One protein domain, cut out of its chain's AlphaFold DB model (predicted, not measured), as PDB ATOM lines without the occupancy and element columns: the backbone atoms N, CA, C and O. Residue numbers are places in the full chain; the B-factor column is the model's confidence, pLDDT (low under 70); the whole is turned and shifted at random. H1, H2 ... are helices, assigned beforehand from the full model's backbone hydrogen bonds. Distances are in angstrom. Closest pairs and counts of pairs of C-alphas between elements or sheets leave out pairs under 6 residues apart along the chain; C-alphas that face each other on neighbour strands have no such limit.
ATOM      1  N   SER A 143     -14.842 -44.967  32.491       83.81
ATOM      2  CA  SER A 143     -16.085 -44.564  31.812       83.81
ATOM      3  C   SER A 143     -17.220 -44.154  32.760       83.81
ATOM      4  O   SER A 143     -18.311 -43.817  32.288       83.81
ATOM      5  N   THR A 144     -16.980 -44.110  34.074       85.44
ATOM      6  CA  THR A 144     -17.994 -43.779  35.092       85.44
ATOM      7  C   THR A 144     -18.526 -42.357  34.930       85.44
ATOM      8  O   THR A 144     -19.727 -42.181  34.750       85.44
ATOM      9  N   GLU A 145     -17.658 -41.341  34.871       84.06
ATOM     10  CA  GLU A 145     -18.092 -39.940  34.699       84.06
ATOM     11  C   GLU A 145     -18.777 -39.692  33.342       84.06
ATOM     12  O   GLU A 145     -19.744 -38.936  33.255       84.06
ATOM     13  N   LYS A 146     -18.365 -40.400  32.278       87.06
ATOM     14  CA  LYS A 146     -19.045 -40.359  30.964       87.06
ATOM     15  C   LYS A 146     -20.464 -40.935  31.055       87.06
ATOM     16  O   LYS A 146     -21.404 -40.366  30.504       87.06
ATOM     17  N   THR A 147     -20.620 -42.040  31.784       88.94
ATOM     18  CA  THR A 147     -21.913 -42.694  32.036       88.94
ATOM     19  C   THR A 147     -22.810 -41.830  32.925       88.94
ATOM     20  O   THR A 147     -23.999 -41.689  32.645       88.94
ATOM     21  N   TYR A 148     -22.240 -41.178  33.941       87.69
ATOM     22  CA  TYR A 148     -22.945 -40.244  34.817       87.69
ATOM     23  C   TYR A 148     -23.406 -38.985  34.063       87.69
ATOM     24  O   TYR A 148     -24.574 -38.606  34.153       87.69
ATOM     25  N   ALA A 149     -22.556 -38.394  33.216       87.19
ATOM     26  CA  ALA A 149     -22.941 -37.284  32.343       87.19
ATOM     27  C   ALA A 149     -24.061 -37.674  31.355       87.19
ATOM     28  O   ALA A 149     -25.003 -36.905  31.148       87.19
ATOM     29  N   TYR A 150     -24.013 -38.886  30.788       90.69
ATOM     30  CA  TYR A 150     -25.091 -39.425  29.951       90.69
ATOM     31  C   TYR A 150     -26.394 -39.619  30.743       90.69
ATOM     32  O   TYR A 150     -27.467 -39.251  30.263       90.69
ATOM     33  N   TYR A 151     -26.317 -40.135  31.972       89.50
ATOM     34  CA  TYR A 151     -27.462 -40.265  32.874       89.50
ATOM     35  C   TYR A 151     -28.104 -38.903  33.182       89.50
ATOM     36  O   TYR A 151     -29.314 -38.748  33.005       89.50
ATOM     37  N   LEU A 152     -27.309 -37.886  33.534       89.69
ATOM     38  CA  LEU A 152     -27.791 -36.515  33.753       89.69
ATOM     39  C   LEU A 152     -28.419 -35.914  32.482       89.69
ATOM     40  O   LEU A 152     -29.463 -35.267  32.558       89.69
ATOM     41  N   GLN A 153     -27.858 -36.186  31.298       89.19
ATOM     42  CA  GLN A 153     -28.456 -35.785  30.019       89.19
ATOM     43  C   GLN A 153     -29.815 -36.466  29.773       89.19
ATOM     44  O   GLN A 153     -30.762 -35.819  29.322       89.19
ATOM     45  N   LYS A 154     -29.957 -37.763  30.083       90.12
ATOM     46  CA  LYS A 154     -31.249 -38.464  29.977       90.12
ATOM     47  C   LYS A 154     -32.260 -37.977  31.013       90.12
ATOM     48  O   LYS A 154     -33.429 -37.843  30.666       90.12
ATOM     49  N   CYS A 155     -31.819 -37.656  32.227       89.00
ATOM     50  CA  CYS A 155     -32.639 -37.041  33.269       89.00
ATOM     51  C   CYS A 155     -33.191 -35.674  32.822       89.00
ATOM     52  O   CYS A 155     -34.403 -35.462  32.854       89.00
ATOM     53  N   SER A 156     -32.323 -34.798  32.304       88.94
ATOM     54  CA  SER A 156     -32.680 -33.494  31.725       88.94
ATOM     55  C   SER A 156     -33.744 -33.617  30.626       88.94
ATOM     56  O   SER A 156     -34.811 -33.008  30.719       88.94
ATOM     57  N   ASN A 157     -33.502 -34.495  29.644       88.81
ATOM     58  CA  ASN A 157     -34.418 -34.756  28.528       88.81
ATOM     59  C   ASN A 157     -35.750 -35.405  28.954       88.81
ATOM     60  O   ASN A 157     -36.732 -35.335  28.214       88.81
ATOM     61  N   ALA A 158     -35.791 -36.080  30.106       87.94
ATOM     62  CA  ALA A 158     -37.006 -36.675  30.657       87.94
ATOM     63  C   ALA A 158     -37.853 -35.654  31.442       87.94
ATOM     64  O   ALA A 158     -39.077 -35.794  31.489       87.94
ATOM     65  N   GLY A 159     -37.211 -34.631  32.018       83.94
ATOM     66  CA  GLY A 159     -37.838 -33.577  32.813       83.94
ATOM     67  C   GLY A 159     -38.346 -34.042  34.183       83.94
ATOM     68  O   GLY A 159     -38.389 -35.235  34.493       83.94
ATOM     69  N   SER A 160     -38.774 -33.084  35.007       86.19
ATOM     70  CA  SER A 160     -39.201 -33.304  36.400       86.19
ATOM     71  C   SER A 160     -40.396 -34.250  36.583       86.19
ATOM     72  O   SER A 160     -40.593 -34.798  37.662       86.19
ATOM     73  N   SER A 161     -41.179 -34.508  35.530       85.00
ATOM     74  CA  SER A 161     -42.283 -35.481  35.550       85.00
ATOM     75  C   SER A 161     -41.840 -36.942  35.384       85.00
ATOM     76  O   SER A 161     -42.671 -37.844  35.494       85.00
ATOM     77  N   ARG A 162     -40.556 -37.197  35.085       85.50
ATOM     78  CA  ARG A 162     -40.001 -38.548  34.862       85.50
ATOM     79  C   ARG A 162     -38.621 -38.788  35.464       85.50
ATOM     80  O   ARG A 162     -38.284 -39.941  35.713       85.50
ATOM     81  N   CYS A 163     -37.834 -37.744  35.706       86.12
ATOM     82  CA  CYS A 163     -36.624 -37.825  36.511       86.12
ATOM     83  C   CYS A 163     -36.841 -37.071  37.832       86.12
ATOM     84  O   CYS A 163     -36.862 -35.842  37.802       86.12
ATOM     85  N   PRO A 164     -36.940 -37.757  38.990       83.81
ATOM     86  CA  PRO A 164     -37.104 -37.107  40.300       83.81
ATOM     87  C   PRO A 164     -35.959 -36.156  40.685       83.81
ATOM     88  O   PRO A 164     -36.102 -35.350  41.597       83.81
ATOM     89  N   ILE A 165     -34.818 -36.273  40.002       84.44
ATOM     90  CA  ILE A 165     -33.614 -35.470  40.228       84.44
ATOM     91  C   ILE A 165     -33.656 -34.155  39.423       84.44
ATOM     92  O   ILE A 165     -33.031 -33.172  39.816       84.44
ATOM     93  N   ALA A 166     -34.422 -34.093  38.328       84.81
ATOM     94  CA  ALA A 166     -34.683 -32.843  37.620       84.81
ATOM     95  C   ALA A 166     -35.763 -32.055  38.376       84.81
ATOM     96  O   ALA A 166     -36.896 -32.512  38.510       84.81
ATOM     97  N   LYS A 167     -35.441 -30.851  38.849       82.31
ATOM     98  CA  LYS A 167     -36.392 -29.946  39.516       82.31
ATOM     99  C   LYS A 167     -37.283 -29.227  38.506       82.31
ATOM    100  O   LYS A 167     -38.410 -28.854  38.825       82.31
ATOM    101  N   ARG A 168     -36.789 -29.035  37.279       81.00
ATOM    102  CA  ARG A 168     -37.486 -28.350  36.179       81.00
ATOM    103  C   ARG A 168     -37.471 -29.197  34.905       81.00
ATOM    104  O   ARG A 168     -36.621 -30.066  34.719       81.00
ATOM    105  N   GLN A 169     -38.410 -28.937  34.001       77.81
ATOM    106  CA  GLN A 169     -38.366 -29.506  32.653       77.81
ATOM    107  C   GLN A 169     -37.222 -28.861  31.855       77.81
ATOM    108  O   GLN A 169     -37.044 -27.647  31.920       77.81
ATOM    109  N   ASN A 170     -36.457 -29.671  31.114       76.50
ATOM    110  CA  ASN A 170     -35.270 -29.251  30.355       76.50
ATOM    111  C   ASN A 170     -34.190 -28.549  31.212       76.50
ATOM    112  O   ASN A 170     -33.461 -27.690  30.722       76.50
ATOM    113  N   GLU A 171     -34.084 -28.902  32.498       83.62
ATOM    114  CA  GLU A 171     -33.030 -28.396  33.383       83.62
ATOM    115  C   GLU A 171     -31.637 -28.821  32.871       83.62
ATOM    116  O   GLU A 171     -31.462 -30.003  32.563       83.62
ATOM    117  N   PRO A 172     -30.647 -27.914  32.749       86.31
ATOM    118  CA  PRO A 172     -29.317 -28.257  32.252       86.31
ATOM    119  C   PRO A 172     -28.681 -29.428  33.023       86.31
ATOM    120  O   PRO A 172     -28.708 -29.424  34.253       86.31
ATOM    121  N   PRO A 173     -28.041 -30.409  32.353       85.31
ATOM    122  CA  PRO A 173     -27.412 -31.546  33.034       85.31
ATOM    123  C   PRO A 173     -26.375 -31.147  34.095       85.31
ATOM    124  O   PRO A 173     -26.197 -31.873  35.071       85.31
ATOM    125  N   ALA A 174     -25.723 -29.990  33.930       83.12
ATOM    126  CA  ALA A 174     -24.804 -29.418  34.912       83.12
ATOM    127  C   ALA A 174     -25.523 -28.955  36.195       83.12
ATOM    128  O   ALA A 174     -25.060 -29.289  37.282       83.12
ATOM    129  N   ASP A 175     -26.667 -28.266  36.082       82.94
ATOM    130  CA  ASP A 175     -27.504 -27.841  37.217       82.94
ATOM    131  C   ASP A 175     -27.994 -29.063  38.011       82.94
ATOM    132  O   ASP A 175     -27.841 -29.120  39.233       82.94
ATOM    133  N   ILE A 176     -28.516 -30.076  37.298       81.75
ATOM    134  CA  ILE A 176     -28.936 -31.354  37.892       81.75
ATOM    135  C   ILE A 176     -27.748 -31.988  38.620       81.75
ATOM    136  O   ILE A 176     -27.861 -32.350  39.790       81.75
ATOM    137  N   GLY A 177     -26.589 -32.079  37.960       79.00
ATOM    138  CA  GLY A 177     -25.361 -32.596  38.556       79.00
ATOM    139  C   GLY A 177     -24.989 -31.866  39.847       79.00
ATOM    140  O   GLY A 177     -24.812 -32.519  40.874       79.00
ATOM    141  N   ALA A 178     -24.948 -30.532  39.826       75.25
ATOM    142  CA  ALA A 178     -24.545 -29.700  40.955       75.25
ATOM    143  C   ALA A 178     -25.391 -29.951  42.213       75.25
ATOM    144  O   ALA A 178     -24.832 -30.175  43.287       75.25
ATOM    145  N   HIS A 179     -26.727 -30.000  42.102       73.06
ATOM    146  CA  HIS A 179     -27.568 -30.294  43.273       73.06
ATOM    147  C   HIS A 179     -27.683 -31.780  43.621       73.06
ATOM    148  O   HIS A 179     -28.176 -32.090  44.701       73.06
ATOM    149  N   THR A 180     -27.233 -32.690  42.752       64.69
ATOM    150  CA  THR A 180     -27.179 -34.139  43.037       64.69
ATOM    151  C   THR A 180     -25.883 -34.528  43.742       64.69
ATOM    152  O   THR A 180     -25.892 -35.385  44.620       64.69
ATOM    153  N   MET A 181     -24.759 -33.876  43.417       53.53
ATOM    154  CA  MET A 181     -23.469 -34.132  44.072       53.53
ATOM    155  C   MET A 181     -23.513 -33.826  45.577       53.53
ATOM    156  O   MET A 181     -22.953 -34.590  46.362       53.53
ATOM    157  N   ASN A 182     -24.291 -32.815  45.988       47.28
ATOM    158  CA  ASN A 182     -24.604 -32.515  47.395       47.28
ATOM    159  C   ASN A 182     -25.322 -33.651  48.162       47.28
ATOM    160  O   ASN A 182     -25.546 -33.503  49.359       47.28
ATOM    161  N   VAL A 183     -25.706 -34.753  47.504       45.31
ATOM    162  CA  VAL A 183     -26.507 -35.844  48.092       45.31
ATOM    163  C   VAL A 183     -25.750 -37.184  48.138       45.31
ATOM    164  O   VAL A 183     -26.284 -38.153  48.666       45.31
ATOM    165  N   GLY A 184     -24.519 -37.291  47.609       39.47
ATOM    166  CA  GLY A 184     -23.855 -38.607  47.568       39.47
ATOM    167  C   GLY A 184     -22.363 -38.705  47.243       39.47
ATOM    168  O   GLY A 184     -21.818 -39.795  47.369       39.47
ATOM    169  N   CYS A 185     -21.670 -37.638  46.836       40.59
ATOM    170  CA  CYS A 185     -20.201 -37.646  46.797       40.59
ATOM    171  C   CYS A 185     -19.684 -36.209  46.787       40.59
ATOM    172  O   CYS A 185     -19.991 -35.449  45.862       40.59
ATOM    173  N   SER A 186     -18.925 -35.846  47.824       37.78
ATOM    174  CA  SER A 186     -18.514 -34.463  48.049       37.78
ATOM    175  C   SER A 186     -17.714 -33.906  46.865       37.78
ATOM    176  O   SER A 186     -16.926 -34.601  46.215       37.78
ATOM    177  N   SER A 187     -17.879 -32.610  46.599       42.06
ATOM    178  CA  SER A 187     -17.051 -31.906  45.617       42.06
ATOM    179  C   SER A 187     -15.573 -31.862  46.030       42.06
ATOM    180  O   SER A 187     -14.721 -31.736  45.151       42.06
ATOM    181  N   ALA A 188     -15.262 -32.040  47.324       38.53
ATOM    182  CA  ALA A 188     -13.904 -32.252  47.820       38.53
ATOM    183  C   ALA A 188     -13.296 -33.528  47.230       38.53
ATOM    184  O   ALA A 188     -12.276 -33.450  46.562       38.53
ATOM    185  N   THR A 189     -13.955 -34.680  47.391       42.91
ATOM    186  CA  THR A 189     -13.444 -35.992  46.957       42.91
ATOM    187  C   THR A 189     -13.117 -36.003  45.463       42.91
ATOM    188  O   THR A 189     -12.058 -36.475  45.060       42.91
ATOM    189  N   ARG A 190     -13.984 -35.410  44.628       44.53
ATOM    190  CA  ARG A 190     -13.760 -35.335  43.173       44.53
ATOM    191  C   ARG A 190     -12.630 -34.374  42.787       44.53
ATOM    192  O   ARG A 190     -11.887 -34.672  41.860       44.53
ATOM    193  N   ARG A 191     -12.469 -33.255  43.507       40.12
ATOM    194  CA  ARG A 191     -11.328 -32.336  43.337       40.12
ATOM    195  C   ARG A 191     -10.026 -32.897  43.906       40.12
ATOM    196  O   ARG A 191      -8.975 -32.552  43.397       40.12
ATOM    197  N   PHE A 192     -10.087 -33.752  44.923       39.12
ATOM    198  CA  PHE A 192      -8.921 -34.393  45.526       39.12
ATOM    199  C   PHE A 192      -8.370 -35.491  44.619       39.12
ATOM    200  O   PHE A 192      -7.182 -35.495  44.331       39.12
ATOM    201  N   VAL A 193      -9.242 -36.342  44.065       47.12
ATOM    202  CA  VAL A 193      -8.841 -37.294  43.016       47.12
ATOM    203  C   VAL A 193      -8.332 -36.563  41.768       47.12
ATOM    204  O   VAL A 193      -7.375 -37.026  41.168       47.12
ATOM    205  N   ALA A 194      -8.905 -35.411  41.396       35.91
ATOM    206  CA  ALA A 194      -8.363 -34.592  40.307       35.91
ATOM    207  C   ALA A 194      -6.988 -33.980  40.645       35.91
ATOM    208  O   ALA A 194      -6.088 -34.064  39.826       35.91
ATOM    209  N   ALA A 195      -6.792 -33.439  41.852       33.88
ATOM    210  CA  ALA A 195      -5.510 -32.872  42.280       33.88
ATOM    211  C   ALA A 195      -4.402 -33.939  42.382       33.88
ATOM    212  O   ALA A 195      -3.281 -33.693  41.956       33.88
ATOM    213  N   LEU A 196      -4.726 -35.155  42.840       38.44
ATOM    214  CA  LEU A 196      -3.826 -36.321  42.793       38.44
ATOM    215  C   LEU A 196      -3.530 -36.830  41.366       38.44
ATOM    216  O   LEU A 196      -2.712 -37.731  41.204       38.44
TER     217      LEU A 196
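This is residues 143 to 196 of the 689 residues of an uncharacterized protein of Mycena chlorophos (UniProt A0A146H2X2). The longest helix, H1, has the start of the shorter helix H2 packed on its middle at a steep angle, and a long loop, residues 159 to 172, folds back from the end of H1 to bring the chain there. Beyond H2 a third helix, H3, reaches away and touches no helix, and residues 191 to 196 stick out free at one end of the elongated whole. The printed part has 54 residues, with three named helices in the order H1, H2, H3 and no named strand; the class is all helix. It is only just compact, close to loose, with a radius of gyration of the C-alphas of 11.9 A, and it spans 38 by 21 by 14 A.

H1, residues 144 to 158, runs 20.8 A from C-alpha 144 at (-17.994, -43.779, 35.092) to C-alpha 158 at (-37.006, -36.675, 30.657). H2, residues 173 to 181, is 12.0 A long. H3, residues 187 to 195, is 12.1 A long and ends with C-alpha 195 at (-5.510, -32.872, 42.280).

H1 and H2 touch, and their closest C-alphas, those of Leu 152 and Pro 173, are 5.0 A apart. Their lines stand at a steep tilt of 66 degrees, opposite ways. H2 and H3 are close but not clearly touching, their closest C-alphas, those of Met 181 and Ser 187, being 7.0 A apart. Their lines are about perpendicular, at 74 degrees. H1 and H3 are apart. In H1, H2 and H3 every O i to N i+4 pair is within hydrogen-bond range.

The two C-alphas farthest apart, those of Ser 161 and Leu 196, are 39.1 A apart. The printed part has no cut. The link from H1 to H2, 14 residues, is long; that from H2 to H3, 5 residues, is tight. The mean pLDDT of the printed part is 71.6, and residues 180 to 196 are under 70; the mean of H3 is 40.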